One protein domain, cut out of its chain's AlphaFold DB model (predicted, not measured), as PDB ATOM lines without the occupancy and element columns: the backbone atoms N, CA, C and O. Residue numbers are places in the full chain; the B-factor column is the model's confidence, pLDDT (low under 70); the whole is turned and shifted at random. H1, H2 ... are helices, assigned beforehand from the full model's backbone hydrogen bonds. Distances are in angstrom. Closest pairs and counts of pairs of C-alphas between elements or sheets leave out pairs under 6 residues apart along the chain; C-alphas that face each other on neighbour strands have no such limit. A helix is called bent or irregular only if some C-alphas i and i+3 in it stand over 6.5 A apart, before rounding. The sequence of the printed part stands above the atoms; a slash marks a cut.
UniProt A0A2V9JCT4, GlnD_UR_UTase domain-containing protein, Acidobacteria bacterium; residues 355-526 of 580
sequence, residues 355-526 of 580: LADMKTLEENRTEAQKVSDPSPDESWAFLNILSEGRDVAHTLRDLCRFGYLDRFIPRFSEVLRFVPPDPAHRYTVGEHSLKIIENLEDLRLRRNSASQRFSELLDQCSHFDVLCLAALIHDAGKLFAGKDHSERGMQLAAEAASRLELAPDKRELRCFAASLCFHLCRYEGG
ATOM      1  N   LEU A 355     238.427 255.226 321.130       96.00
ATOM      2  CA  LEU A 355     236.986 254.929 321.190       96.00
ATOM      3  C   LEU A 355     236.243 255.239 319.880       96.00
ATOM      4  O   LEU A 355     235.299 254.533 319.526       96.00
ATOM      5  N   ALA A 356     236.655 256.288 319.163       93.38
ATOM      6  CA  ALA A 356     236.057 256.665 317.884       93.38
ATOM      7  C   ALA A 356     236.295 255.598 316.802       93.38
ATOM      8  O   ALA A 356     235.363 255.235 316.081       93.38
ATOM      9  N   ASP A 357     237.513 255.055 316.723       94.44
ATOM     10  CA  ASP A 357     237.851 253.957 315.817       94.44
ATOM     11  C   ASP A 357     237.092 252.689 316.210       94.44
ATOM     12  O   ASP A 357     236.445 252.091 315.361       94.44
ATOM     13  N   MET A 358     237.047 252.341 317.501       95.12
ATOM     14  CA  MET A 358     236.277 251.185 317.984       95.12
ATOM     15  C   MET A 358     234.792 251.262 317.603       95.12
ATOM     16  O   MET A 358     234.209 250.269 317.168       95.12
ATOM     17  N   LYS A 359     234.175 252.445 317.715       94.69
ATOM     18  CA  LYS A 359     232.788 252.664 317.284       94.69
ATOM     19  C   LYS A 359     232.636 252.494 315.770       94.69
ATOM     20  O   LYS A 359     231.712 251.822 315.322       94.69
ATOM     21  N   THR A 360     233.570 253.054 315.002       92.75
ATOM     22  CA  THR A 360     233.591 252.939 313.537       92.75
ATOM     23  C   THR A 360     233.729 251.477 313.092       92.75
ATOM     24  O   THR A 360     233.054 251.045 312.161       92.75
ATOM     25  N   LEU A 361     234.565 250.690 313.775       93.25
ATOM     26  CA  LEU A 361     234.737 249.261 313.504       93.25
ATOM     27  C   LEU A 361     233.452 248.464 313.762       93.25
ATOM     28  O   LEU A 361     233.108 247.589 312.971       93.25
ATOM     29  N   GLU A 362     232.731 248.773 314.842       92.88
ATOM     30  CA  GLU A 362     231.453 248.124 315.161       92.88
ATOM     31  C   GLU A 362     230.373 248.466 314.116       92.88
ATOM     32  O   GLU A 362     229.668 247.576 313.643       92.88
ATOM     33  N   GLU A 363     230.289 249.731 313.688       93.56
ATOM     34  CA  GLU A 363     229.354 250.190 312.647       93.56
ATOM     35  C   GLU A 363     229.641 249.545 311.278       93.56
ATOM     36  O   GLU A 363     228.714 249.174 310.555       93.56
ATOM     37  N   ASN A 364     230.919 249.342 310.942       90.69
ATOM     38  CA  ASN A 364     231.350 248.794 309.652       90.69
ATOM     39  C   ASN A 364     231.450 247.261 309.613       90.69
ATOM     40  O   ASN A 364     231.770 246.702 308.562       90.69
ATOM     41  N   ARG A 365     231.156 246.561 310.715       91.12
ATOM     42  CA  ARG A 365     231.313 245.102 310.850       91.12
ATOM     43  C   ARG A 365     230.711 244.305 309.689       91.12
ATOM     44  O   ARG A 365     231.351 243.404 309.151       91.12
ATOM     45  N   THR A 366     229.478 244.624 309.297       89.50
ATOM     46  CA  THR A 366     228.759 243.901 308.233       89.50
ATOM     47  C   THR A 366     229.405 244.103 306.865       89.50
ATOM     48  O   THR A 366     229.436 243.181 306.056       89.50
ATOM     49  N   GLU A 367     229.927 245.301 306.593       87.62
ATOM     50  CA  GLU A 367     230.648 245.577 305.350       87.62
ATOM     51  C   GLU A 367     232.012 244.886 305.352       87.62
ATOM     52  O   GLU A 367     232.422 244.310 304.346       87.62
ATOM     53  N   ALA A 368     232.679 244.851 306.510       86.38
ATOM     54  CA  ALA A 368     233.977 244.213 306.653       86.38
ATOM     55  C   ALA A 368     233.949 242.720 306.279       86.38
ATOM     56  O   ALA A 368     234.888 242.250 305.631       86.38
ATOM     57  N   GLN A 369     232.857 242.019 306.603       85.62
ATOM     58  CA  GLN A 369     232.647 240.599 306.292       85.62
ATOM     59  C   GLN A 369     232.448 240.301 304.799       85.62
ATOM     60  O   GLN A 369     232.587 239.152 304.387       85.62
ATOM     61  N   LYS A 370     232.101 241.300 303.977       84.81
ATOM     62  CA  LYS A 370     231.893 241.096 302.532       84.81
ATOM     63  C   LYS A 370     233.207 240.970 301.765       84.81
ATOM     64  O   LYS A 370     233.238 240.374 300.691       84.81
ATOM     65  N   VAL A 371     234.285 241.543 302.295       78.44
ATOM     66  CA  VAL A 371     235.615 241.462 301.687       78.44
ATOM     67  C   VAL A 371     236.168 240.063 301.916       78.44
ATOM     68  O   VAL A 371     236.243 239.604 303.052       78.44
ATOM     69  N   SER A 372     236.526 239.382 300.829       74.81
ATOM     70  CA  SER A 372     236.919 237.973 300.887       74.81
ATOM     71  C   SER A 372     238.417 237.772 301.093       74.81
ATOM     72  O   SER A 372     238.775 236.888 301.862       74.81
ATOM     73  N   ASP A 373     239.271 238.585 300.465       86.25
ATOM     74  CA  ASP A 373     240.727 238.389 300.474       86.25
ATOM     75  C   ASP A 373     241.458 239.541 301.182       86.25
ATOM     76  O   ASP A 373     241.046 240.699 301.046       86.25
ATOM     77  N   PRO A 374     242.531 239.248 301.942       90.81
ATOM     78  CA  PRO A 374     243.321 240.265 302.619       90.81
ATOM     79  C   PRO A 374     244.247 240.988 301.634       90.81
ATOM     80  O   PRO A 374     244.782 240.404 300.693       90.81
ATOM     81  N   SER A 375     244.485 242.272 301.880       89.81
ATOM     82  CA  SER A 375     245.575 243.006 301.232       89.81
ATOM     83  C   SER A 375     246.954 242.539 301.741       89.81
ATOM     84  O   SER A 375     247.047 241.999 302.846       89.81
ATOM     85  N   PRO A 376     248.060 242.809 301.012       88.50
ATOM     86  CA  PRO A 376     249.410 242.486 301.491       88.50
ATOM     87  C   PRO A 376     249.741 243.097 302.863       88.50
ATOM     88  O   PRO A 376     250.431 242.484 303.675       88.50
ATOM     89  N   ASP A 377     249.207 244.290 303.144       88.94
ATOM     90  CA  ASP A 377     249.330 244.967 304.438       88.94
ATOM     91  C   ASP A 377     248.646 244.190 305.571       88.94
ATOM     92  O   ASP A 377     249.228 243.986 306.637       88.94
ATOM     93  N   GLU A 378     247.421 243.729 305.321       92.62
ATOM     94  CA  GLU A 378     246.640 242.939 306.269       92.62
ATOM     95  C   GLU A 378     247.275 241.568 306.507       92.62
ATOM     96  O   GLU A 378     247.373 241.146 307.656       92.62
ATOM     97  N   SER A 379     247.745 240.893 305.452       92.38
ATOM     98  CA  SER A 379     248.464 239.618 305.563       92.38
ATOM     99  C   SER A 379     249.739 239.769 306.390       92.38
ATOM    100  O   SER A 379     249.978 238.977 307.303       92.38
ATOM    101  N   TRP A 380     250.525 240.825 306.141       91.50
ATOM    102  CA  TRP A 380     251.680 241.157 306.974       91.50
ATOM    103  C   TRP A 380     251.271 241.362 308.437       91.50
ATOM    104  O   TRP A 380     251.861 240.748 309.326       91.50
ATOM    105  N   ALA A 381     250.247 242.173 308.709       94.69
ATOM    106  CA  ALA A 381     249.818 242.465 310.074       94.69
ATOM    107  C   ALA A 381     249.300 241.217 310.804       94.69
ATOM    108  O   ALA A 381     249.674 240.980 311.950       94.69
ATOM    109  N   PHE A 382     248.503 240.384 310.131       95.31
ATOM    110  CA  PHE A 382     247.975 239.138 310.683       95.31
ATOM    111  C   PHE A 382     249.086 238.149 311.045       95.31
ATOM    112  O   PHE A 382     249.086 237.602 312.144       95.31
ATOM    113  N   LEU A 383     250.080 237.962 310.174       93.06
ATOM    114  CA  LEU A 383     251.224 237.100 310.484       93.06
ATOM    115  C   LEU A 383     252.045 237.639 311.662       93.06
ATOM    116  O   LEU A 383     252.491 236.859 312.505       93.06
ATOM    117  N   ASN A 384     252.201 238.962 311.767       94.00
ATOM    118  CA  ASN A 384     252.881 239.554 312.915       94.00
ATOM    119  C   ASN A 384     252.073 239.372 314.213       94.00
ATOM    120  O   ASN A 384     252.674 239.010 315.220       94.00
ATOM    121  N   ILE A 385     250.738 239.504 314.184       96.56
ATOM    122  CA  ILE A 385     249.848 239.193 315.325       96.56
ATOM    123  C   ILE A 385     250.110 237.781 315.855       96.56
ATOM    124  O   ILE A 385     250.274 237.600 317.061       96.56
ATOM    125  N   LEU A 386     250.203 236.788 314.962       94.62
ATOM    126  CA  LEU A 386     250.489 235.402 315.344       94.62
ATOM    127  C   LEU A 386     251.904 235.225 315.921       94.62
ATOM    128  O   LEU A 386     252.116 234.368 316.773       94.62
ATOM    129  N   SER A 387     252.874 236.033 315.484       92.44
ATOM    130  CA  SER A 387     254.280 235.921 315.902       92.44
ATOM    131  C   SER A 387     254.600 236.525 317.279       92.44
ATOM    132  O   SER A 387     255.577 236.107 317.909       92.44
ATOM    133  N   GLU A 388     253.790 237.478 317.765       90.25
ATOM    134  CA  GLU A 388     254.046 238.232 319.009       90.25
ATOM    135  C   GLU A 388     254.124 237.327 320.253       90.25
ATOM    136  O   GLU A 388     254.836 237.631 321.210       90.25
ATOM    137  N   GLY A 389     253.418 236.189 320.259       83.81
ATOM    138  CA  GLY A 389     253.470 235.226 321.367       83.81
ATOM    139  C   GLY A 389     252.843 235.698 322.681       83.81
ATOM    140  O   GLY A 389     253.027 235.046 323.708       83.81
ATOM    141  N   ARG A 390     252.118 236.818 322.650       89.75
ATOM    142  CA  ARG A 390     251.345 237.388 323.758       89.75
ATOM    143  C   ARG A 390     250.049 237.986 323.214       89.75
ATOM    144  O   ARG A 390     250.087 238.614 322.158       89.75
ATOM    145  N   ASP A 391     248.932 237.813 323.916       94.12
ATOM    146  CA  ASP A 391     247.614 238.374 323.569       94.12
ATOM    147  C   ASP A 391     247.143 238.095 322.119       94.12
ATOM    148  O   ASP A 391     246.292 238.807 321.578       94.12
ATOM    149  N   VAL A 392     247.659 237.042 321.477       96.31
ATOM    150  CA  VAL A 392     247.282 236.587 320.131       96.31
ATOM    151  C   VAL A 392     245.823 236.147 320.142       96.31
ATOM    152  O   VAL A 392     245.019 236.655 319.365       96.31
ATOM    153  N   ALA A 393     245.439 235.254 321.058       96.06
ATOM    154  CA  ALA A 393     244.071 234.746 321.139       96.06
ATOM    155  C   ALA A 393     243.049 235.862 321.413       96.06
ATOM    156  O   ALA A 393     241.941 235.840 320.873       96.06
ATOM    157  N   HIS A 394     243.409 236.854 322.232       96.31
ATOM    158  CA  HIS A 394     242.570 238.030 322.473       96.31
ATOM    159  C   HIS A 394     242.396 238.861 321.195       96.31
ATOM    160  O   HIS A 394     241.268 239.114 320.774       96.31
ATOM    161  N   THR A 395     243.502 239.174 320.518       97.31
ATOM    162  CA  THR A 395     243.505 239.952 319.270       97.31
ATOM    163  C   THR A 395     242.709 239.259 318.158       97.31
ATOM    164  O   THR A 395     241.962 239.900 317.422       97.31
ATOM    165  N   LEU A 396     242.797 237.929 318.054       96.50
ATOM    166  CA  LEU A 396     242.010 237.144 317.098       96.50
ATOM    167  C   LEU A 396     240.505 237.190 317.400       96.50
ATOM    168  O   LEU A 396     239.698 237.276 316.470       96.50
ATOM    169  N   ARG A 397     240.108 237.179 318.682       95.50
ATOM    170  CA  ARG A 397     238.700 237.381 319.064       95.50
ATOM    171  C   ARG A 397     238.208 238.763 318.659       95.50
ATOM    172  O   ARG A 397     237.095 238.857 318.147       95.50
ATOM    173  N   ASP A 398     239.026 239.800 318.813       95.69
ATOM    174  CA  ASP A 398     238.665 241.149 318.373       95.69
ATOM    175  C   ASP A 398     238.540 241.244 316.846       95.69
ATOM    176  O   ASP A 398     237.525 241.730 316.342       95.69
ATOM    177  N   LEU A 399     239.483 240.679 316.085       95.50
ATOM    178  CA  LEU A 399     239.356 240.590 314.625       95.50
ATOM    179  C   LEU A 399     238.073 239.856 314.209       95.50
ATOM    180  O   LEU A 399     237.405 240.265 313.257       95.50
ATOM    181  N   CYS A 400     237.690 238.791 314.921       93.69
ATOM    182  CA  CYS A 400     236.434 238.089 314.664       93.69
ATOM    183  C   CYS A 400     235.214 238.944 315.024       93.69
ATOM    184  O   CYS A 400     234.239 238.988 314.266       93.69
ATOM    185  N   ARG A 401     235.255 239.626 316.174       92.88
ATOM    186  CA  ARG A 401     234.190 240.511 316.653       92.88
ATOM    187  C   ARG A 401     233.871 241.568 315.604       92.88
ATOM    188  O   ARG A 401     232.703 241.712 315.248       92.88
ATOM    189  N   PHE A 402     234.889 242.219 315.049       94.06
ATOM    190  CA  PHE A 402     234.725 243.278 314.052       94.06
ATOM    191  C   PHE A 402     234.595 242.776 312.605       94.06
ATOM    192  O   PHE A 402     234.464 243.583 311.692       94.06
ATOM    193  N   GLY A 403     234.563 241.457 312.374       92.50
ATOM    194  CA  GLY A 403     234.270 240.879 311.057       92.50
ATOM    195  C   GLY A 403     235.457 240.801 310.091       92.50
ATOM    196  O   GLY A 403     235.241 240.660 308.892       92.50
ATOM    197  N   TYR A 404     236.692 240.871 310.594       93.38
ATOM    198  CA  TYR A 404     237.921 240.834 309.791       93.38
ATOM    199  C   TYR A 404     238.573 239.448 309.727       93.38
ATOM    200  O   TYR A 404     239.287 239.165 308.770       93.38
ATOM    201  N   LEU A 405     238.336 238.571 310.713       92.69
ATOM    202  CA  LEU A 405     239.055 237.291 310.811       92.69
ATOM    203  C   LEU A 405     238.830 236.361 309.604       92.69
ATOM    204  O   LEU A 405     239.770 235.707 309.151       92.69
ATOM    205  N   ASP A 406     237.620 236.361 309.040       91.25
ATOM    206  CA  ASP A 406     237.249 235.481 307.922       91.25
ATOM    207  C   ASP A 406     237.998 235.798 306.617       91.25
ATOM    208  O   ASP A 406     238.055 234.953 305.723       91.25
ATOM    209  N   ARG A 407     238.616 236.986 306.516       90.62
ATOM    210  CA  ARG A 407     239.489 237.365 305.393       90.62
ATOM    211  C   ARG A 407     240.736 236.484 305.352       90.62
ATOM    212  O   ARG A 407     241.146 236.022 304.290       90.62
ATOM    213  N   PHE A 408     241.316 236.232 306.525       90.75
ATOM    214  CA  PHE A 408     242.556 235.475 306.688       90.75
ATOM    215  C   PHE A 408     242.308 233.970 306.703       90.75
ATOM    216  O   PHE A 408     243.049 233.211 306.078       90.75
ATOM    217  N   ILE A 409     241.258 233.541 307.411       89.31
ATOM    218  CA  ILE A 409     240.865 232.136 307.523       89.31
ATOM    219  C   ILE A 409     239.389 232.020 307.123       89.31
ATOM    220  O   ILE A 409     238.514 232.390 307.909       89.31
ATOM    221  N   PRO A 410     239.087 231.499 305.921       86.19
ATOM    222  CA  PRO A 410     237.727 231.469 305.397       86.19
ATOM    223  C   PRO A 410     236.745 230.797 306.356       86.19
ATOM    224  O   PRO A 410     236.990 229.687 306.833       86.19
ATOM    225  N   ARG A 411     235.595 231.446 306.584       87.69
ATOM    226  CA  ARG A 411     234.478 230.924 307.398       87.69
ATOM    227  C   ARG A 411     234.855 230.589 308.848       87.69
ATOM    228  O   ARG A 411     234.121 229.861 309.519       87.69
ATOM    229  N   PHE A 412     235.965 231.115 309.367       89.12
ATOM    230  CA  PHE A 412     236.384 230.832 310.738       89.12
ATOM    231  C   PHE A 412     235.357 231.312 311.771       89.12
ATOM    232  O   PHE A 412     235.152 230.663 312.794       89.12
ATOM    233  N   SER A 413     234.624 232.390 311.493       89.25
ATOM    234  CA  SER A 413     233.524 232.844 312.341       89.25
ATOM    235  C   SER A 413     232.424 231.788 312.495       89.25
ATOM    236  O   SER A 413     231.752 231.751 313.525       89.25
ATOM    237  N   GLU A 414     232.203 230.922 311.502       91.25
ATOM    238  CA  GLU A 414     231.292 229.774 311.608       91.25
ATOM    239  C   GLU A 414     231.911 228.659 312.454       91.25
ATOM    240  O   GLU A 414     231.243 228.141 313.346       91.25
ATOM    241  N   VAL A 415     233.199 228.360 312.248       89.44
ATOM    242  CA  VAL A 415     233.970 227.402 313.066       89.44
ATOM    243  C   VAL A 415     233.934 227.790 314.550       89.44
ATOM    244  O   VAL A 415     233.717 226.944 315.418       89.44
ATOM    245  N   LEU A 416     234.056 229.083 314.859       90.62
ATOM    246  CA  LEU A 416     233.977 229.631 316.215       90.62
ATOM    247  C   LEU A 416     232.642 229.338 316.909       90.62
ATOM    248  O   LEU A 416     232.598 229.178 318.127       90.62
ATOM    249  N   ARG A 417     231.555 229.237 316.140       91.88
ATOM    250  CA  ARG A 417     230.196 228.979 316.639       91.88
ATOM    251  C   ARG A 417     229.778 227.513 316.505       91.88
ATOM    252  O   ARG A 417     228.695 227.153 316.959       91.88
ATOM    253  N   PHE A 418     230.607 226.675 315.889       90.62
ATOM    254  CA  PHE A 418     230.277 225.285 315.622       90.62
ATOM    255  C   PHE A 418     230.436 224.433 316.886       90.62
ATOM    256  O   PHE A 418     231.533 224.294 317.435       90.62
ATOM    257  N   VAL A 419     229.324 223.859 317.345       89.62
ATOM    258  CA  VAL A 419     229.296 222.899 318.451       89.62
ATOM    259  C   VAL A 419     229.550 221.504 317.872       89.62
ATOM    260  O   VAL A 419     228.742 221.041 317.062       89.62
ATOM    261  N   PRO A 420     230.650 220.832 318.246       80.81
ATOM    262  CA  PRO A 420     230.925 219.486 317.767       80.81
ATOM    263  C   PRO A 420     229.907 218.489 318.353       80.81
ATOM    264  O   PRO A 420     229.432 218.675 319.472       80.81
ATOM    265  N   PRO A 421     229.560 217.418 317.617       76.62
ATOM    266  CA  PRO A 421     228.569 216.435 318.064       76.62
ATOM    267  C   PRO A 421     229.061 215.530 319.207       76.62
ATOM    268  O   PRO A 421     228.253 214.833 319.817       76.62
ATOM    269  N   ASP A 422     230.367 215.513 319.486       75.62
ATOM    270  CA  ASP A 422     230.967 214.704 320.545       75.62
ATOM    271  C   ASP A 422     230.797 215.368 321.931       75.62
ATOM    272  O   ASP A 422     231.309 216.472 322.148       75.62
ATOM    273  N   PRO A 423     230.130 214.699 322.895       69.12
ATOM    274  CA  PRO A 423     229.872 215.239 324.229       69.12
ATOM    275  C   PRO A 423     231.126 215.465 325.088       69.12
ATOM    276  O   PRO A 423     231.019 216.112 326.130       69.12
ATOM    277  N   ALA A 424     232.304 214.965 324.695       71.56
ATOM    278  CA  ALA A 424     233.552 215.224 325.418       71.56
ATOM    279  C   ALA A 424     234.076 216.666 325.249       71.56
ATOM    280  O   ALA A 424     234.934 217.109 326.017       71.56
ATOM    281  N   HIS A 425     233.567 217.424 324.272       74.12
ATOM    282  CA  HIS A 425     234.046 218.775 323.996       74.12
ATOM    283  C   HIS A 425     233.463 219.802 324.975       74.12
ATOM    284  O   HIS A 425     232.256 220.020 325.057       74.12
ATOM    285  N   ARG A 426     234.350 220.507 325.687       86.94
ATOM    286  CA  ARG A 426     233.979 221.608 326.594       86.94
ATOM    287  C   ARG A 426     233.648 222.920 325.866       86.94
ATOM    288  O   ARG A 426     232.946 223.761 326.424       86.94
ATOM    289  N   TYR A 427     234.177 223.112 324.660       89.31
ATOM    290  CA  TYR A 427     234.099 224.360 323.895       89.31
ATOM    291  C   TYR A 427     233.630 224.096 322.458       89.31
ATOM    292  O   TYR A 427     233.740 222.976 321.962       89.31
ATOM    293  N   THR A 428     233.134 225.137 321.778       91.88
ATOM    294  CA  THR A 428     232.970 225.108 320.315       91.88
ATOM    295  C   THR A 428     234.327 224.922 319.640       91.88
ATOM    296  O   THR A 428     235.362 225.260 320.216       91.88
ATOM    297  N   VAL A 429     234.334 224.419 318.406       88.44
ATOM    298  CA  VAL A 429     235.572 224.071 317.683       88.44
ATOM    299  C   VAL A 429     236.540 225.258 317.570       88.44
ATOM    300  O   VAL A 429     237.730 225.134 317.871       88.44
ATOM    301  N   GLY A 430     236.056 226.445 317.194       90.06
ATOM    302  CA  GLY A 430     236.945 227.607 317.104       90.06
ATOM    303  C   GLY A 430     237.366 228.171 318.467       90.06
ATOM    304  O   GLY A 430     238.497 228.628 318.591       90.06
ATOM    305  N   GLU A 431     236.527 228.099 319.510       92.94
ATOM    306  CA  GLU A 431     236.935 228.557 320.853       92.94
ATOM    307  C   GLU A 431     237.971 227.602 321.456       92.94
ATOM    308  O   GLU A 431     238.934 228.050 322.073       92.94
ATOM    309  N   HIS A 432     237.837 226.298 321.203       91.12
ATOM    310  CA  HIS A 432     238.864 225.307 321.511       91.12
ATOM    311  C   HIS A 432     240.202 225.659 320.838       91.12
ATOM    312  O   HIS A 432     241.235 225.708 321.506       91.12
ATOM    313  N   SER A 433     240.174 226.003 319.547       91.50
ATOM    314  CA  SER A 433     241.371 226.415 318.799       91.50
ATOM    315  C   SER A 433     242.031 227.667 319.400       91.50
ATOM    316  O   SER A 433     243.251 227.718 319.556       91.50
ATOM    317  N   LEU A 434     241.238 228.656 319.827       94.25
ATOM    318  CA  LEU A 434     241.749 229.845 320.519       94.25
ATOM    319  C   LEU A 434     242.301 229.529 321.919       94.25
ATOM    320  O   LEU A 434     243.289 230.137 322.325       94.25
ATOM    321  N   LYS A 435     241.731 228.559 322.648       93.06
ATOM    322  CA  LYS A 435     242.295 228.093 323.930       93.06
ATOM    323  C   LYS A 435     243.625 227.370 323.779       93.06
ATOM    324  O   LYS A 435     244.472 227.498 324.657       93.06
ATOM    325  N   ILE A 436     243.855 226.666 322.672       92.06
ATOM    326  CA  ILE A 436     245.186 226.120 322.378       92.06
ATOM    327  C   ILE A 436     246.202 227.255 322.232       92.06
ATOM    328  O   ILE A 436     247.292 227.162 322.789       92.06
ATOM    329  N   ILE A 437     245.846 228.341 321.542       93.06
ATOM    330  CA  ILE A 437     246.738 229.498 321.389       93.06
ATOM    331  C   ILE A 437     247.043 230.144 322.743       93.06
ATOM    332  O   ILE A 437     248.207 230.412 323.012       93.06
ATOM    333  N   GLU A 438     246.053 230.312 323.623       93.06
ATOM    334  CA  GLU A 438     246.298 230.799 324.994       93.06
ATOM    335  C   GLU A 438     247.281 229.900 325.757       93.06
ATOM    336  O   GLU A 438     248.202 230.389 326.406       93.06
ATOM    337  N   ASN A 439     247.160 228.574 325.624       90.38
ATOM    338  CA  ASN A 439     248.121 227.652 326.231       90.38
ATOM    339  C   ASN A 439     249.529 227.808 325.628       90.38
ATOM    340  O   ASN A 439     250.519 227.747 326.355       90.38
ATOM    341  N   LEU A 440     249.641 228.020 324.311       91.31
ATOM    342  CA  LEU A 440     250.923 228.284 323.649       91.31
ATOM    343  C   LEU A 440     251.550 229.604 324.126       91.31
ATOM    344  O   LEU A 440     252.760 229.656 324.350       91.31
ATOM    345  N   GLU A 441     250.745 230.649 324.320       90.81
ATOM    346  CA  GLU A 441     251.179 231.922 324.911       90.81
ATOM    347  C   GLU A 441     251.683 231.724 326.342       90.81
ATOM    348  O   GLU A 441     252.767 232.195 326.683       90.81
ATOM    349  N   ASP A 442     250.953 230.983 327.177       89.06
ATOM    350  CA  ASP A 442     251.351 230.710 328.560       89.06
ATOM    351  C   ASP A 442     252.656 229.906 328.645       89.06
ATOM    352  O   ASP A 442     253.493 230.181 329.515       89.06
ATOM    353  N   LEU A 443     252.868 228.960 327.722       89.31
ATOM    354  CA  LEU A 443     254.135 228.238 327.579       89.31
ATOM    355  C   LEU A 443     255.279 229.176 327.184       89.31
ATOM    356  O   LEU A 443     256.351 229.106 327.790       89.31
ATOM    357  N   ARG A 444     255.054 230.063 326.206       86.75
ATOM    358  CA  ARG A 444     256.056 231.015 325.698       86.75
ATOM    359  C   ARG A 444     256.417 232.081 326.730       86.75
ATOM    360  O   ARG A 444     257.581 232.440 326.877       86.75
ATOM    361  N   LEU A 445     255.431 232.540 327.498       85.88
ATOM    362  CA  LEU A 445     255.592 233.497 328.594       85.88
ATOM    363  C   LEU A 445     256.020 232.835 329.912       85.88
ATOM    364  O   LEU A 445     256.243 233.539 330.896       85.88
ATOM    365  N   ARG A 446     256.148 231.499 329.939       87.12
ATOM    366  CA  ARG A 446     256.550 230.699 331.110       87.12
ATOM    367  C   ARG A 446     255.684 230.976 332.346       87.12
ATOM    368  O   ARG A 446     256.170 230.961 333.474       87.12
ATOM    369  N   ARG A 447     254.386 231.214 332.136       80.94
ATOM    370  CA  ARG A 447     253.419 231.507 333.211       80.94
ATOM    371  C   ARG A 447     253.096 230.285 334.071       80.94
ATOM    372  O   ARG A 447     252.665 230.441 335.209       80.94
ATOM    373  N   ASN A 448     253.337 229.081 333.550       77.38
ATOM    374  CA  ASN A 448     253.128 227.824 334.261       77.38
ATOM    375  C   ASN A 448     254.441 227.038 334.411       77.38
ATOM    376  O   ASN A 448     254.955 226.463 333.451       77.38
ATOM    377  N   SER A 449     254.959 226.967 335.639       72.81
ATOM    378  CA  SER A 449     256.195 226.243 335.958       72.81
ATOM    379  C   SER A 449     256.082 224.726 335.768       72.81
ATOM    380  O   SER A 449     257.082 224.077 335.470       72.81
ATOM    381  N   ALA A 450     254.879 224.147 335.865       73.88
ATOM    382  CA  ALA A 450     254.664 222.707 335.693       73.88
ATOM    383  C   ALA A 450     254.854 222.229 334.240       73.88
ATOM    384  O   ALA A 450     254.966 221.030 333.990       73.88
ATOM    385  N   SER A 451     254.916 223.152 333.277       78.88
ATOM    386  CA  SER A 451     255.024 222.852 331.846       78.88
ATOM    387  C   SER A 451     256.387 223.222 331.251       78.88
ATOM    388  O   SER A 451     256.520 223.310 330.033       78.88
ATOM    389  N   GLN A 452     257.417 223.393 332.088       81.31
ATOM    390  CA  GLN A 452     258.736 223.887 331.675       81.31
ATOM    391  C   GLN A 452     259.368 223.096 330.515       81.31
ATOM    392  O   GLN A 452     259.897 223.703 329.586       81.31
ATOM    393  N   ARG A 453     259.245 221.760 330.508       83.94
ATOM    394  CA  ARG A 453     259.738 220.913 329.405       83.94
ATOM    395  C   ARG A 453     259.099 221.278 328.057       83.94
ATOM    396  O   ARG A 453     259.764 221.220 327.029       83.94
ATOM    397  N   PHE A 454     257.820 221.648 328.047       82.75
ATOM    398  CA  PHE A 454     257.125 222.064 326.827       82.75
ATOM    399  C   PHE A 454     257.518 223.479 326.405       82.75
ATOM    400  O   PHE A 454     257.658 223.720 325.211       82.75
ATOM    401  N   SER A 455     257.775 224.387 327.354       85.06
ATOM    402  CA  SER A 455     258.355 225.701 327.050       85.06
ATOM    403  C   SER A 455     259.727 225.572 326.374       85.06
ATOM    404  O   SER A 455     259.981 226.240 325.382       85.06
ATOM    405  N   GLU A 456     260.587 224.669 326.852       84.94
ATOM    406  CA  GLU A 456     261.915 224.422 326.259       84.94
ATOM    407  C   GLU A 456     261.846 223.821 324.845       84.94
ATOM    408  O   GLU A 456     262.698 224.113 324.007       84.94
ATOM    409  N   LEU A 457     260.831 222.997 324.562       84.62
ATOM    410  CA  LEU A 457     260.558 222.515 323.203       84.62
ATOM    411  C   LEU A 457     260.018 223.636 322.309       84.62
ATOM    412  O   LEU A 457     260.408 223.742 321.149       84.62
ATOM    413  N   LEU A 458     259.143 224.488 322.847       85.69
ATOM    414  CA  LEU A 458     258.571 225.617 322.120       85.69
ATOM    415  C   LEU A 458     259.632 226.660 321.744       85.69
ATOM    416  O   LEU A 458     259.551 227.234 320.662       85.69
ATOM    417  N   ASP A 459     260.652 226.859 322.581       85.00
ATOM    418  CA  ASP A 459     261.785 227.754 322.292       85.00
ATOM    419  C   ASP A 459     262.602 227.309 321.064       85.00
ATOM    420  O   ASP A 459     263.249 228.131 320.418       85.00
ATOM    421  N   GLN A 460     262.552 226.021 320.709       84.62
ATOM    422  CA  GLN A 460     263.202 225.478 319.508       84.62
ATOM    423  C   GLN A 460     262.357 225.690 318.240       84.62
ATOM    424  O   GLN A 460     262.829 225.446 317.131       84.62
ATOM    425  N   CYS A 461     261.109 226.151 318.375       82.75
ATOM    426  CA  CYS A 461     260.227 226.426 317.250       82.75
ATOM    427  C   CYS A 461     260.565 227.780 316.612       82.75
ATOM    428  O   CYS A 461     260.210 228.841 317.127       82.75
ATOM    429  N   SER A 462     261.207 227.746 315.442       81.12
ATOM    430  CA  SER A 462     261.577 228.955 314.690       81.12
ATOM    431  C   SER A 462     260.373 229.723 314.120       81.12
ATOM    432  O   SER A 462     260.481 230.915 313.848       81.12
ATOM    433  N   HIS A 463     259.221 229.060 313.961       85.06
ATOM    434  CA  HIS A 463     258.026 229.605 313.306       85.06
ATOM    435  C   HIS A 463     256.780 229.481 314.191       85.06
ATOM    436  O   HIS A 463     255.860 228.706 313.924       85.06
ATOM    437  N   PHE A 464     256.761 230.262 315.271       87.69
ATOM    438  CA  PHE A 464     255.633 230.311 316.206       87.69
ATOM    439  C   PHE A 464     254.333 230.801 315.551       87.69
ATOM    440  O   PHE A 464     253.260 230.279 315.834       87.69
ATOM    441  N   ASP A 465     254.442 231.741 314.613       88.88
ATOM    442  CA  ASP A 465     253.337 232.217 313.782       88.88
ATOM    443  C   ASP A 465     252.654 231.072 313.021       88.88
ATOM    444  O   ASP A 465     251.425 230.972 312.997       88.88
ATOM    445  N   VAL A 466     253.449 230.165 312.449       86.81
ATOM    446  CA  VAL A 466     252.939 229.008 311.707       86.81
ATOM    447  C   VAL A 466     252.337 227.959 312.640       86.81
ATOM    448  O   VAL A 466     251.321 227.356 312.298       86.81
ATOM    449  N   LEU A 467     252.902 227.774 313.837       87.56
ATOM    450  CA  LEU A 467     252.308 226.919 314.866       87.56
ATOM    451  C   LEU A 467     250.933 227.445 315.308       87.56
ATOM    452  O   LEU A 467     249.983 226.667 315.383       87.56
ATOM    453  N   CYS A 468     250.798 228.753 315.541       90.81
ATOM    454  CA  CYS A 468     249.510 229.376 315.854       90.81
ATOM    455  C   CYS A 468     248.512 229.241 314.698       90.81
ATOM    456  O   CYS A 468     247.346 228.926 314.934       90.81
ATOM    457  N   LEU A 469     248.956 229.420 313.450       89.00
ATOM    458  CA  LEU A 469     248.102 229.218 312.278       89.00
ATOM    459  C   LEU A 469     247.620 227.763 312.166       89.00
ATOM    460  O   LEU A 469     246.443 227.521 311.905       89.00
ATOM    461  N   ALA A 470     248.506 226.794 312.407       85.62
ATOM    462  CA  ALA A 470     248.145 225.382 312.433       85.62
ATOM    463  C   ALA A 470     247.140 225.086 313.555       85.62
ATOM    464  O   ALA A 470     246.134 224.435 313.299       85.62
ATOM    465  N   ALA A 471     247.357 225.622 314.761       88.19
ATOM    466  CA  ALA A 471     246.433 225.488 315.884       88.19
ATOM    467  C   ALA A 471     245.046 226.083 315.584       88.19
ATOM    468  O   ALA A 471     244.040 225.506 315.983       88.19
ATOM    469  N   LEU A 472     244.964 227.188 314.836       88.69
ATOM    470  CA  LEU A 472     243.680 227.749 314.402       88.69
ATOM    471  C   LEU A 472     242.931 226.820 313.447       88.69
ATOM    472  O   LEU A 472     241.720 226.662 313.556       88.69
ATOM    473  N   ILE A 473     243.638 226.223 312.491       86.75
ATOM    474  CA  ILE A 473     243.005 225.487 311.393       86.75
ATOM    475  C   ILE A 473     242.793 224.008 311.741       86.75
ATOM    476  O   ILE A 473     241.953 223.371 311.105       86.75
ATOM    477  N   HIS A 474     243.491 223.481 312.759       82.50
ATOM    478  CA  HIS A 474     243.577 222.040 313.016       82.50
ATOM    479  C   HIS A 474     242.225 221.342 313.019       82.50
ATOM    480  O   HIS A 474     242.069 220.343 312.327       82.50
ATOM    481  N   ASP A 475     241.236 221.933 313.683       79.12
ATOM    482  CA  ASP A 475     239.925 221.324 313.867       79.12
ATOM    483  C   ASP A 475     238.813 221.954 313.004       79.12
ATOM    484  O   ASP A 475     237.659 221.520 313.007       79.12
ATOM    485  N   ALA A 476     239.158 222.951 312.178       84.06
ATOM    486  CA  ALA A 476     238.209 223.681 311.331       84.06
ATOM    487  C   ALA A 476     237.502 222.786 310.293       84.06
ATOM    488  O   ALA A 476     236.413 223.115 309.810       84.06
ATOM    489  N   GLY A 477     238.084 221.625 309.974       80.25
ATOM    490  CA  GLY A 477     237.493 220.626 309.087       80.25
ATOM    491  C   GLY A 477     236.148 220.070 309.573       80.25
ATOM    492  O   GLY A 477     235.318 219.720 308.731       80.25
ATOM    493  N   LYS A 478     235.883 220.054 310.893       80.31
ATOM    494  CA  LYS A 478     234.630 219.537 311.487       80.31
ATOM    495  C   LYS A 478     233.374 220.302 311.028       80.31
ATOM    496  O   LYS A 478     232.280 219.746 311.067       80.31
ATOM    497  N   LEU A 479     233.524 221.535 310.530       81.12
ATOM    498  CA  LEU A 479     232.422 222.334 309.977       81.12
ATOM    499  C   LEU A 479     231.806 221.712 308.705       81.12
ATOM    500  O   LEU A 479     230.647 221.973 308.378       81.12
ATOM    501  N   PHE A 480     232.565 220.910 307.957       75.62
ATOM    502  CA  PHE A 480     232.153 220.402 306.650       75.62
ATOM    503  C   PHE A 480     231.683 218.948 306.751       75.62
ATOM    504  O   PHE A 480     232.482 218.024 306.880       75.62
ATOM    505  N   ALA A 481     230.370 218.732 306.649       67.06
ATOM    506  CA  ALA A 481     229.789 217.393 306.653       67.06
ATOM    507  C   ALA A 481     230.177 216.576 305.399       67.06
ATOM    508  O   ALA A 481     230.213 217.105 304.287       67.06
ATOM    509  N   GLY A 482     230.392 215.263 305.565       61.53
ATOM    510  CA  GLY A 482     230.428 214.287 304.462       61.53
ATOM    511  C   GLY A 482     231.802 213.896 303.893       61.53
ATOM    512  O   GLY A 482     231.840 213.081 302.973       61.53
ATOM    513  N   LYS A 483     232.918 214.419 304.419       59.88
ATOM    514  CA  LYS A 483     234.298 213.988 304.091       59.88
ATOM    515  C   LYS A 483     235.113 213.742 305.363       59.88
ATOM    516  O   LYS A 483     234.684 214.150 306.441       59.88
ATOM    517  N   ASP A 484     236.275 213.097 305.240       71.12
ATOM    518  CA  ASP A 484     237.253 213.049 306.332       71.12
ATOM    519  C   ASP A 484     237.648 214.495 306.689       71.12
ATOM    520  O   ASP A 484     238.135 215.258 305.848       71.12
ATOM    521  N   HIS A 485     237.362 214.906 307.925       72.44
ATOM    522  CA  HIS A 485     237.578 216.275 308.394       72.44
ATOM    523  C   HIS A 485     239.062 216.667 308.321       72.44
ATOM    524  O   HIS A 485     239.369 217.846 308.137       72.44
ATOM    525  N   SER A 486     239.974 215.689 308.359       67.31
ATOM    526  CA  SER A 486     241.411 215.909 308.187       67.31
ATOM    527  C   SER A 486     241.781 216.379 306.770       67.31
ATOM    528  O   SER A 486     242.549 217.331 306.615       67.31
ATOM    529  N   GLU A 487     241.171 215.808 305.722       73.00
ATOM    530  CA  GLU A 487     241.358 216.260 304.334       73.00
ATOM    531  C   GLU A 487     240.838 217.685 304.136       73.00
ATOM    532  O   GLU A 487     241.418 218.487 303.397       73.00
ATOM    533  N   ARG A 488     239.730 218.023 304.804       77.00
ATOM    534  CA  ARG A 488     239.148 219.359 304.692       77.00
ATOM    535  C   ARG A 488     239.960 220.408 305.444       77.00
ATOM    536  O   ARG A 488     240.143 221.501 304.912       77.00
ATOM    537  N   GLY A 489     240.503 220.063 306.613       74.50
ATOM    538  CA  GLY A 489     241.475 220.894 307.327       74.50
ATOM    539  C   GLY A 489     242.704 221.202 306.466       74.50
ATOM    540  O   GLY A 489     243.101 222.360 306.352       74.50
ATOM    541  N   MET A 490     243.235 220.205 305.748       74.25
ATOM    542  CA  MET A 490     244.348 220.393 304.806       74.25
ATOM    543  C   MET A 490     244.007 221.371 303.669       74.25
ATOM    544  O   MET A 490     244.828 222.218 303.314       74.25
ATOM    545  N   GLN A 491     242.796 221.294 303.110       79.12
ATOM    546  CA  GLN A 491     242.348 222.217 302.060       79.12
ATOM    547  C   GLN A 491     242.217 223.657 302.573       79.12
ATOM    548  O   GLN A 491     242.667 224.581 301.898       79.12
ATOM    549  N   LEU A 492     241.671 223.850 303.779       80.00
ATOM    550  CA  LEU A 492     241.588 225.169 304.420       80.00
ATOM    551  C   LEU A 492     242.975 225.742 304.716       80.00
ATOM    552  O   LEU A 492     243.212 226.924 304.479       80.00
ATOM    553  N   ALA A 493     243.903 224.907 305.188       79.06
ATOM    554  CA  ALA A 493     245.282 225.315 305.436       79.06
ATOM    555  C   ALA A 493     245.974 225.772 304.143       79.06
ATOM    556  O   ALA A 493     246.656 226.795 304.140       79.06
ATOM    557  N   ALA A 494     245.765 225.057 303.033       79.31
ATOM    558  CA  ALA A 494     246.295 225.445 301.729       79.31
ATOM    559  C   ALA A 494     245.694 226.770 301.226       79.31
ATOM    560  O   ALA A 494     246.430 227.618 300.715       79.31
ATOM    561  N   GLU A 495     244.384 226.972 301.404       84.12
ATOM    562  CA  GLU A 495     243.700 228.210 301.024       84.12
ATOM    563  C   GLU A 495     244.193 229.406 301.854       84.12
ATOM    564  O   GLU A 495     244.626 230.408 301.284       84.12
ATOM    565  N   ALA A 496     244.227 229.279 303.185       84.69
ATOM    566  CA  ALA A 496     244.740 230.316 304.081       84.69
ATOM    567  C   ALA A 496     246.207 230.654 303.768       84.69
ATOM    568  O   ALA A 496     246.577 231.821 303.657       84.69
ATOM    569  N   ALA A 497     247.044 229.643 303.532       82.88
ATOM    570  CA  ALA A 497     248.446 229.845 303.184       82.88
ATOM    571  C   ALA A 497     248.654 230.526 301.821       82.88
ATOM    572  O   ALA A 497     249.699 231.148 301.609       82.88
ATOM    573  N   SER A 498     247.709 230.370 300.887       83.88
ATOM    574  CA  SER A 498     247.712 231.082 299.609       83.88
ATOM    575  C   SER A 498     247.301 232.541 299.792       83.88
ATOM    576  O   SER A 498     247.987 233.418 299.280       83.88
ATOM    577  N   ARG A 499     246.232 232.801 300.554       86.31
ATOM    578  CA  ARG A 499     245.730 234.158 300.842       86.31
ATOM    579  C   ARG A 499     246.727 235.011 301.620       86.31
ATOM    580  O   ARG A 499     246.864 236.197 301.358       86.31
ATOM    581  N   LEU A 500     247.440 234.397 302.562       87.56
ATOM    582  CA  LEU A 500     248.467 235.058 303.372       87.56
ATOM    583  C   LEU A 500     249.812 235.212 302.647       87.56
ATOM    584  O   LEU A 500     250.757 235.715 303.247       87.56
ATOM    585  N   GLU A 501     249.921 234.739 301.399       85.00
ATOM    586  CA  GLU A 501     251.146 234.782 300.590       85.00
ATOM    587  C   GLU A 501     252.389 234.250 301.327       85.00
ATOM    588  O   GLU A 501     253.482 234.802 301.218       85.00
ATOM    589  N   LEU A 502     252.242 233.146 302.078       80.25
ATOM    590  CA  LEU A 502     253.346 232.601 302.874       80.25
ATOM    591  C   LEU A 502     254.601 232.368 302.014       80.25
ATOM    592  O   LEU A 502     254.543 231.760 300.930       80.25
ATOM    593  N   ALA A 503     255.734 232.845 302.536       74.06
ATOM    594  CA  ALA A 503     257.043 232.733 301.909       74.06
ATOM    595  C   ALA A 503     257.421 231.257 301.654       74.06
ATOM    596  O   ALA A 503     256.938 230.380 302.374       74.06
ATOM    597  N   PRO A 504     258.222 230.954 300.610       66.50
ATOM    598  CA  PRO A 504     258.512 229.585 300.169       66.50
ATOM    599  C   PRO A 504     259.062 228.659 301.261       66.50
ATOM    600  O   PRO A 504     258.645 227.508 301.341       66.50
ATOM    601  N   ASP A 505     259.921 229.177 302.133       67.75
ATOM    602  CA  ASP A 505     260.472 228.506 303.319       67.75
ATOM    603  C   ASP A 505     259.380 228.096 304.324       67.75
ATOM    604  O   ASP A 505     259.404 227.001 304.883       67.75
ATOM    605  N   LYS A 506     258.340 228.923 304.475       66.75
ATOM    606  CA  LYS A 506     257.137 228.609 305.257       66.75
ATOM    607  C   LYS A 506     256.139 227.723 304.499       66.75
ATOM    608  O   LYS A 506     255.156 227.271 305.090       66.75
ATOM    609  N   ARG A 507     256.340 227.450 303.199       58.22
ATOM    610  CA  ARG A 507     255.423 226.603 302.406       58.22
ATOM    611  C   ARG A 507     255.589 225.121 302.694       58.22
ATOM    612  O   ARG A 507     254.587 224.420 302.642       58.22
ATOM    613  N   GLU A 508     256.776 224.642 303.053       53.44
ATOM    614  CA  GLU A 508     256.948 223.248 303.499       53.44
ATOM    615  C   GLU A 508     256.227 222.994 304.835       53.44
ATOM    616  O   GLU A 508     255.641 221.931 305.049       53.44
ATOM    617  N   LEU A 509     256.103 224.027 305.677       54.34
ATOM    618  CA  LEU A 509     255.242 223.993 306.859       54.34
ATOM    619  C   LEU A 509     253.737 223.949 306.531       54.34
ATOM    620  O   LEU A 509     252.949 223.666 307.428       54.34
ATOM    621  N   ARG A 510     253.301 224.138 305.273       51.50
ATOM    622  CA  ARG A 510     251.915 223.820 304.860       51.50
ATOM    623  C   ARG A 510     251.642 222.329 305.018       51.50
ATOM    624  O   ARG A 510     250.569 221.958 305.482       51.50
ATOM    625  N   CYS A 511     252.625 221.488 304.687       50.91
ATOM    626  CA  CYS A 511     252.557 220.046 304.910       50.91
ATOM    627  C   CYS A 511     252.601 219.720 306.404       50.91
ATOM    628  O   CYS A 511     251.891 218.820 306.834       50.91
ATOM    629  N   PHE A 512     253.359 220.476 307.207       55.94
ATOM    630  CA  PHE A 512     253.373 220.320 308.663       55.94
ATOM    631  C   PHE A 512     252.045 220.725 309.308       55.94
ATOM    632  O   PHE A 512     251.499 219.936 310.060       55.94
ATOM    633  N   ALA A 513     251.486 221.895 308.988       52.97
ATOM    634  CA  ALA A 513     250.179 222.323 309.481       52.97
ATOM    635  C   ALA A 513     249.102 221.316 309.069       52.97
ATOM    636  O   ALA A 513     248.352 220.856 309.918       52.97
ATOM    637  N   ALA A 514     249.094 220.882 307.805       53.16
ATOM    638  CA  ALA A 514     248.188 219.846 307.322       53.16
ATOM    639  C   ALA A 514     248.396 218.480 308.004       53.16
ATOM    640  O   ALA A 514     247.422 217.802 308.313       53.16
ATOM    641  N   SER A 515     249.641 218.078 308.275       49.38
ATOM    642  CA  SER A 515     249.975 216.830 308.977       49.38
ATOM    643  C   SER A 515     249.649 216.906 310.469       49.38
ATOM    644  O   SER A 515     249.222 215.912 311.048       49.38
ATOM    645  N   LEU A 516     249.807 218.076 311.090       57.19
ATOM    646  CA  LEU A 516     249.419 218.354 312.469       57.19
ATOM    647  C   LEU A 516     247.891 218.355 312.595       57.19
ATOM    648  O   LEU A 516     247.382 217.709 313.501       57.19
ATOM    649  N   CYS A 517     247.165 218.966 311.646       52.12
ATOM    650  CA  CYS A 517     245.709 218.806 311.512       52.12
ATOM    651  C   CYS A 517     245.359 217.312 311.421       52.12
ATOM    652  O   CYS A 517     244.536 216.812 312.178       52.12
ATOM    653  N   PHE A 518     246.040 216.567 310.541       48.12
ATOM    654  CA  PHE A 518     245.796 215.140 310.325       48.12
ATOM    655  C   PHE A 518     246.060 214.275 311.574       48.12
ATOM    656  O   PHE A 518     245.302 213.345 311.846       48.12
ATOM    657  N   HIS A 519     247.104 214.578 312.354       51.06
ATOM    658  CA  HIS A 519     247.470 213.818 313.556       51.06
ATOM    659  C   HIS A 519     246.646 214.212 314.788       51.06
ATOM    660  O   HIS A 519     246.196 213.324 315.511       51.06
ATOM    661  N   LEU A 520     246.406 215.508 315.021       52.69
ATOM    662  CA  LEU A 520     245.618 215.979 316.165       52.69
ATOM    663  C   LEU A 520     244.143 215.575 316.034       52.69
ATOM    664  O   LEU A 520     243.572 215.052 316.987       52.69
ATOM    665  N   CYS A 521     243.554 215.689 314.839       45.91
ATOM    666  CA  CYS A 521     242.171 215.270 314.611       45.91
ATOM    667  C   CYS A 521     241.955 213.754 314.780       45.91
ATOM    668  O   CYS A 521     240.910 213.324 315.270       45.91
ATOM    669  N   ARG A 522     242.943 212.919 314.418       45.53
ATOM    670  CA  ARG A 522     242.861 211.462 314.637       45.53
ATOM    671  C   ARG A 522     242.970 211.065 316.105       45.53
ATOM    672  O   ARG A 522     242.367 210.063 316.485       45.53
ATOM    673  N   TYR A 523     243.706 211.826 316.911       42.56
ATOM    674  CA  TYR A 523     243.862 211.549 318.339       42.56
ATOM    675  C   TYR A 523     242.579 211.853 319.132       42.56
ATOM    676  O   TYR A 523     242.272 211.156 320.093       42.56
ATOM    677  N   GLU A 524     241.791 212.844 318.700       43.56
ATOM    678  CA  GLU A 524     240.477 213.132 319.296       43.56
ATOM    679  C   GLU A 524     239.375 212.172 318.817       43.56
ATOM    680  O   GLU A 524     238.487 211.817 319.588       43.56
ATOM    681  N   GLY A 525     239.428 211.714 317.560       40.56
ATOM    682  CA  GLY A 525     238.436 210.783 317.000       40.56
ATOM    683  C   GLY A 525     238.648 209.306 317.362       40.56
ATOM    684  O   GLY A 525     237.722 208.502 317.238       40.56
ATOM    685  N   GLY A 526     239.852 208.926 317.795       34.69
ATOM    686  CA  GLY A 526     240.202 207.564 318.186       34.69
ATOM    687  C   GLY A 526     240.556 207.504 319.664       34.69
ATOM    688  O   GLY A 526     241.648 207.913 320.040       34.69
TER     689      GLY A 526
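What this domain is: This is residues 355 to 526 of the 580 residues of the protein "GlnD_UR_UTase domain-containing protein" of Acidobacteria bacterium (UniProt A0A2V9JCT4). Look for H9 near the middle of an all-helix globule, with H7 packed along one side of it and the hairpin of H11 and H12 on the other. H4 packs on H7, H3 meets the first end of H9, H8 lies across the last end of H7, and H1 and H2 lie off to one side, touching no helix. You will find 172 residues printed, with twelve named helices, H1 to H12 in order, and no named strand. The whole is compact, with a radius of gyration of the C-alphas of 16.0 A and spans of 44 by 39 by 35 A.

How they stand to each other: Start at H1, residues 355 to 363, and H2, residues 365 to 368, which meet only through their link. Next come H3, residues 376 to 387, and H4, residues 392 to 401; they only just touch, and only at the corner, with 3 pairs of C-alphas within 8 A, Leu 386 and Val 392 closest at 5.9 A. H5, residues 405 to 408, touches H6, residues 412 to 417, only at the corner, Asp 406 to Phe 412 at 5.5 A between C-alphas. At H7, residues 429 to 444, you reach the hub, touching five helices. Its closest C-alphas to H4 are Leu 434 and Ala 393, 5.5 A apart, at a shallow tilt of 30 degrees, opposite ways. H8, residues 449 to 458, touches H7 about perpendicular at 85 degrees, Ser 455 to Leu 443 at 5.0 A between C-alphas. H9, residues 464 to 473, touches H7 at a shallow tilt of 20 degrees, opposite ways, C-alphas 472 and 433 closest at 5.1 A. H10, residues 476 to 479, touches H6, C-alphas 476 and 415 closest at 5.9 A. H11, residues 485 to 499, and H12, residues 504 to 525, form a helical hairpin at 24 degrees, C-alphas 490 and 514 closest at 4.6 A. H12 also touches H9 at a steep tilt of 45 degrees, C-alphas 513 and 470 closest at 4.7 A. Every O i to N i+4 pair is within hydrogen-bond range in H1, H3, H4, H7, H9 and H11; H6 has 1 of 2, H8 4 of 6 and H12 13 of 18, while H2, H5 and H10 are too short for one.

Where its parts are: Find C-alpha 355 at (236.986, 254.929, 321.190), where H1 begins. H7 runs 23.1 A, H11 21.1 A, and H12 32.2 A to C-alpha 525 at (238.436, 210.783, 317.000). H8 is irregular: C-alphas 450 and 453 are 8.3 A apart.

The domain as a whole: The C-alphas farthest apart, of Ala 356 and Gly 526, are 49.3 A apart. The printed part has no cut, and the link from H6 to H7 is long, with 11 residues. Mean pLDDT of the printed part is 81.9; look for values under 70 at residues 423, 481 to 483, 486 and 504 to 526.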